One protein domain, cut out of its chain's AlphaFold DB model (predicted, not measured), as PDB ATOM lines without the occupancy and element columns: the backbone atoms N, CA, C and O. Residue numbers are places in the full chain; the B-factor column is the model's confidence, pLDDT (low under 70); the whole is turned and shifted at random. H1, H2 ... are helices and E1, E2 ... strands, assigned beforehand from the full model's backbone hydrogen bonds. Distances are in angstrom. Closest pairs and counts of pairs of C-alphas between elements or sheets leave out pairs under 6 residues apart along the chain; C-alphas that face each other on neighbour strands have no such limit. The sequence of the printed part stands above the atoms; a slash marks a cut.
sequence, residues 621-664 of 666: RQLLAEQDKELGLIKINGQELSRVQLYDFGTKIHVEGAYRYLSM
ATOM      1  N   ARG A 621       5.505  25.264   4.260       89.88
ATOM      2  CA  ARG A 621       6.415  25.587   5.371       89.88
ATOM      3  C   ARG A 621       5.739  26.381   6.491       89.88
ATOM      4  O   ARG A 621       5.881  26.001   7.649       89.88
ATOM      5  N   GLN A 622       4.991  27.444   6.178       91.75
ATOM      6  CA  GLN A 622       4.236  28.210   7.183       91.75
ATOM      7  C   GLN A 622       3.220  27.315   7.909       91.75
ATOM      8  O   GLN A 622       3.135  27.345   9.133       91.75
ATOM      9  N   LEU A 623       2.502  26.470   7.167       91.94
ATOM     10  CA  LEU A 623       1.456  25.585   7.696       91.94
ATOM     11  C   LEU A 623       2.021  24.444   8.559       91.94
ATOM     12  O   LEU A 623       1.414  24.052   9.555       91.94
ATOM     13  N   LEU A 624       3.198  23.923   8.207       91.56
ATOM     14  CA  LEU A 624       3.935  22.964   9.028       91.56
ATOM     15  C   LEU A 624       4.537  23.636  10.274       91.56
ATOM     16  O   LEU A 624       4.493  23.045  11.348       91.56
ATOM     17  N   ALA A 625       5.009  24.883  10.169       92.62
ATOM     18  CA  ALA A 625       5.479  25.678  11.309       92.62
ATOM     19  C   ALA A 625       4.346  26.112  12.260       92.62
ATOM     20  O   ALA A 625       4.593  26.359  13.440       92.62
ATOM     21  N   GLU A 626       3.108  26.227  11.773       93.25
ATOM     22  CA  GLU A 626       1.905  26.356  12.606       93.25
ATOM     23  C   GLU A 626       1.653  25.047  13.371       93.25
ATOM     24  O   GLU A 626       1.588  25.063  14.600       93.25
ATOM     25  N   GLN A 627       1.672  23.898  12.689       91.44
ATOM     26  CA  GLN A 627       1.519  22.585  13.331       91.44
ATOM     27  C   GLN A 627       2.656  22.227  14.306       91.44
ATOM     28  O   GLN A 627       2.401  21.571  15.312       91.44
ATOM     29  N   ASP A 628       3.895  22.668  14.068       93.44
ATOM     30  CA  ASP A 628       5.012  22.493  15.008       93.44
ATOM     31  C   ASP A 628       4.806  23.284  16.316       93.44
ATOM     32  O   ASP A 628       5.262  22.843  17.373       93.44
ATOM     33  N   LYS A 629       4.083  24.416  16.278       94.44
ATOM     34  CA  LYS A 629       3.699  25.191  17.477       94.44
ATOM     35  C   LYS A 629       2.522  24.559  18.222       94.44
ATOM     36  O   LYS A 629       2.489  24.617  19.447       94.44
ATOM     37  N   GLU A 630       1.563  23.982  17.498       93.62
ATOM     38  CA  GLU A 630       0.357  23.369  18.074       93.62
ATOM     39  C   GLU A 630       0.609  21.967  18.648       93.62
ATOM     40  O   GLU A 630       0.070  21.618  19.697       93.62
ATOM     41  N   LEU A 631       1.418  21.155  17.959       91.50
ATOM     42  CA  LEU A 631       1.597  19.724  18.235       91.50
ATOM     43  C   LEU A 631       2.991  19.374  18.786       91.50
ATOM     44  O   LEU A 631       3.234  18.217  19.131       91.50
ATOM     45  N   GLY A 632       3.911  20.342  18.841       92.94
ATOM     46  CA  GLY A 632       5.312  20.128  19.210       92.94
ATOM     47  C   GLY A 632       6.137  19.419  18.129       92.94
ATOM     48  O   GLY A 632       5.607  18.894  17.147       92.94
ATOM     49  N   LEU A 633       7.461  19.408  18.307       93.25
ATOM     50  CA  LEU A 633       8.420  18.807  17.372       93.25
ATOM     51  C   LEU A 633       8.290  17.275  17.304       93.25
ATOM     52  O   LEU A 633       7.941  16.613  18.285       93.25
ATOM     53  N   ILE A 634       8.610  16.696  16.145       90.56
ATOM     54  CA  ILE A 634       8.573  15.246  15.925       90.56
ATOM     55  C   ILE A 634       9.854  14.623  16.489       90.56
ATOM     56  O   ILE A 634      10.955  15.097  16.210       90.56
ATOM     57  N   LYS A 635       9.722  13.539  17.264       91.00
ATOM     58  CA  LYS A 635      10.865  12.803  17.824       91.00
ATOM     59  C   LYS A 635      11.211  11.597  16.957       91.00
ATOM     60  O   LYS A 635      10.417  10.666  16.861       91.00
ATOM     61  N   ILE A 636      12.408  11.595  16.372       86.94
ATOM     62  CA  ILE A 636      12.954  10.489  15.573       86.94
ATOM     63  C   ILE A 636      14.294  10.085  16.188       86.94
ATOM     64  O   ILE A 636      15.179  10.919  16.348       86.94
ATOM     65  N   ASN A 637      14.442   8.817  16.582       87.44
ATOM     66  CA  ASN A 637      15.664   8.269  17.200       87.44
ATOM     67  C   ASN A 637      16.206   9.079  18.404       87.44
ATOM     68  O   ASN A 637      17.404   9.100  18.665       87.44
ATOM     69  N   GLY A 638      15.317   9.751  19.146       89.44
ATOM     70  CA  GLY A 638      15.661  10.614  20.285       89.44
ATOM     71  C   GLY A 638      15.989  12.070  19.925       89.44
ATOM     72  O   GLY A 638      16.036  12.905  20.825       89.44
ATOM     73  N   GLN A 639      16.146  12.399  18.640       91.94
ATOM     74  CA  GLN A 639      16.309  13.768  18.155       91.94
ATOM     75  C   GLN A 639      14.942  14.420  17.902       91.94
ATOM     76  O   GLN A 639      14.038  13.794  17.349       91.94
ATOM     77  N   GLU A 640      14.794  15.686  18.292       94.44
ATOM     78  CA  GLU A 640      13.644  16.523  17.934       94.44
ATOM     79  C   GLU A 640      13.899  17.227  16.595       94.44
ATOM     80  O   GLU A 640      14.941  17.857  16.407       94.44
ATOM     81  N   LEU A 641      12.947  17.105  15.669       93.19
ATOM     82  CA  LEU A 641      12.978  17.693  14.329       93.19
ATOM     83  C   LEU A 641      11.653  18.407  14.040       93.19
ATOM     84  O   LEU A 641      10.578  17.935  14.421       93.19
ATOM     85  N   SER A 642      11.720  19.546  13.353       94.44
ATOM     86  CA  SER A 642      10.524  20.263  12.906       94.44
ATOM     87  C   SER A 642       9.940  19.626  11.645       94.44
ATOM     88  O   SER A 642      10.663  19.068  10.812       94.44
ATOM     89  N   ARG A 643       8.623  19.732  11.460       91.62
ATOM     90  CA  ARG A 643       7.956  19.300  10.224       91.62
ATOM     91  C   ARG A 643       8.513  20.040   9.007       91.62
ATOM     92  O   ARG A 643       8.635  19.442   7.942       91.62
ATOM     93  N   VAL A 644       8.912  21.303   9.186       90.56
ATOM     94  CA  VAL A 644       9.590  22.109   8.157       90.56
ATOM     95  C   VAL A 644      10.935  21.498   7.748       90.56
ATOM     96  O   VAL A 644      11.180  21.349   6.557       90.56
ATOM     97  N   GLN A 645      11.780  21.080   8.700       89.75
ATOM     98  CA  GLN A 645      13.060  20.422   8.397       89.75
ATOM     99  C   GLN A 645      12.851  19.119   7.622       89.75
ATOM    100  O   GLN A 645      13.521  18.879   6.623       89.75
ATOM    101  N   LEU A 646      11.895  18.288   8.049       87.38
ATOM    102  CA  LEU A 646      11.581  17.035   7.359       87.38
ATOM    103  C   LEU A 646      11.080  17.274   5.926       87.38
ATOM    104  O   LEU A 646      11.477  16.554   5.011       87.38
ATOM    105  N   TYR A 647      10.246  18.292   5.718       86.44
ATOM    106  CA  TYR A 647       9.792  18.703   4.390       86.44
ATOM    107  C   TYR A 647      10.941  19.215   3.509       86.44
ATOM    108  O   TYR A 647      11.072  18.780   2.369       86.44
ATOM    109  N   ASP A 648      11.829  20.053   4.051       83.69
ATOM    110  CA  ASP A 648      13.012  20.545   3.335       83.69
ATOM    111  C   ASP A 648      14.013  19.415   2.987       83.69
ATOM    112  O   ASP A 648      14.763  19.539   2.020       83.69
ATOM    113  N   PHE A 649      13.984  18.279   3.702       85.69
ATOM    114  CA  PHE A 649      14.708  17.045   3.347       85.69
ATOM    115  C   PHE A 649      14.013  16.173   2.274       85.69
ATOM    116  O   PHE A 649      14.455  15.051   2.023       85.69
ATOM    117  N   GLY A 650      12.942  16.641   1.625       80.94
ATOM    118  CA  GLY A 650      12.268  15.907   0.544       80.94
ATOM    119  C   GLY A 650      11.157  14.948   1.000       80.94
ATOM    120  O   GLY A 650      10.686  14.120   0.213       80.94
ATOM    121  N   THR A 651      10.746  15.003   2.273       82.44
ATOM    122  CA  THR A 651       9.751  14.072   2.832       82.44
ATOM    123  C   THR A 651       8.361  14.330   2.238       82.44
ATOM    124  O   THR A 651       7.888  15.470   2.158       82.44
ATOM    125  N   LYS A 652       7.659  13.272   1.816       80.19
ATOM    126  CA  LYS A 652       6.369  13.409   1.124       80.19
ATOM    127  C   LYS A 652       5.263  13.802   2.099       80.19
ATOM    128  O   LYS A 652       5.098  13.182   3.145       80.19
ATOM    129  N   ILE A 653       4.475  14.813   1.736       75.25
ATOM    130  CA  ILE A 653       3.306  15.234   2.515       75.25
ATOM    131  C   ILE A 653       2.058  14.519   2.009       75.25
ATOM    132  O   ILE A 653       1.728  14.570   0.823       75.25
ATOM    133  N   HIS A 654       1.330  13.932   2.948       77.38
ATOM    134  CA  HIS A 654      -0.052  13.502   2.804       77.38
ATOM    135  C   HIS A 654      -0.940  14.473   3.588       77.38
ATOM    136  O   HIS A 654      -0.607  14.862   4.707       77.38
ATOM    137  N   VAL A 655      -2.066  14.880   3.001       71.88
ATOM    138  CA  VAL A 655      -3.037  15.781   3.638       71.88
ATOM    139  C   VAL A 655      -4.314  14.995   3.892       71.88
ATOM    140  O   VAL A 655      -4.872  14.420   2.958       71.88
ATOM    141  N   GLU A 656      -4.776  14.982   5.139       73.81
ATOM    142  CA  GLU A 656      -5.997  14.293   5.552       73.81
ATOM    143  C   GLU A 656      -6.809  15.219   6.468       73.81
ATOM    144  O   GLU A 656      -6.424  15.534   7.598       73.81
ATOM    145  N   GLY A 657      -7.920  15.738   5.938       74.69
ATOM    146  CA  GLY A 657      -8.663  16.823   6.577       74.69
ATOM    147  C   GLY A 657      -7.798  18.080   6.739       74.69
ATOM    148  O   GLY A 657      -7.227  18.580   5.771       74.69
ATOM    149  N   ALA A 658      -7.709  18.594   7.968       67.06
ATOM    150  CA  ALA A 658      -6.864  19.741   8.314       67.06
ATOM    151  C   ALA A 658      -5.402  19.360   8.640       67.06
ATOM    152  O   ALA A 658      -4.533  20.236   8.688       67.06
ATOM    153  N   TYR A 659      -5.122  18.073   8.869       67.81
ATOM    154  CA  TYR A 659      -3.815  17.594   9.311       67.81
ATOM    155  C   TYR A 659      -2.903  17.240   8.132       67.81
ATOM    156  O   TYR A 659      -3.349  16.897   7.034       67.81
ATOM    157  N   ARG A 660      -1.592  17.354   8.373       72.56
ATOM    158  CA  ARG A 660      -0.533  17.023   7.417       72.56
ATOM    159  C   ARG A 660       0.343  15.953   8.041       72.56
ATOM    160  O   ARG A 660       0.849  16.133   9.148       72.56
ATOM    161  N   TYR A 661       0.530  14.862   7.319       75.31
ATOM    162  CA  TYR A 661       1.392  13.761   7.710       75.31
ATOM    163  C   TYR A 661       2.575  13.686   6.754       75.31
ATOM    164  O   TYR A 661       2.420  13.827   5.542       75.31
ATOM    165  N   LEU A 662       3.763  13.468   7.306       71.25
ATOM    166  CA  LEU A 662       5.004  13.335   6.553       71.25
ATOM    167  C   LEU A 662       5.356  11.850   6.459       71.25
ATOM    168  O   LEU A 662       5.534  11.198   7.488       71.25
ATOM    169  N   SER A 663       5.445  11.315   5.242       64.94
ATOM    170  CA  SER A 663       5.898   9.949   4.985       64.94
ATOM    171  C   SER A 663       7.346   9.960   4.495       64.94
ATOM    172  O   SER A 663       7.673  10.448   3.408       64.94
ATOM    173  N   MET A 664       8.234   9.404   5.318       52.59
ATOM    174  CA  MET A 664       9.538   8.959   4.842       52.59
ATOM    175  C   MET A 664       9.333   7.664   4.059       52.59
ATOM    176  O   MET A 664       8.738   6.715   4.569       52.59
TER     177      MET A 664
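Overview. This is residues 621 to 664 of the 666 residues of an uncharacterized protein of Araneus ventricosus (UniProt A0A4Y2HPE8). The antiparallel hairpin E3 and E4 is a slab with helices H1 and H2 side by side over one face; antiparallel hairpin E1 and E2 reaches away. 44 residues are printed, class mixed, with two named helices and four strands: H1 E1 E2 H2 E3 E4. It is compact, radius of gyration of the C-alphas 9.9 A, spans 29 by 21 by 15 A.

Arrangement. Look at hairpin E3, residues 652 to 656, and E4, residues 659 to 663: N 654 and O 661 are 2.8 A apart. H1, residues 621 to 631, and H2, residues 643 to 648, touch, closest C-alphas 621 and 644, 5.5 A. Every O i to N i+4 pair in both is within hydrogen-bond range. In hairpin E1, residues 634 to 636, and E2, residues 639 to 641, N 634 and O 641 are 2.9 A apart.

Along the chain. Find C-alpha 621 at (6.415, 25.587, 5.371); H1 runs 14.9 A. E4 ends at C-alpha 663, (5.898, 9.949, 4.985).

Size, cuts and confidence. The printed part has no cut; pLDDT is under 70 at residues 658 to 659 and 663 to 664.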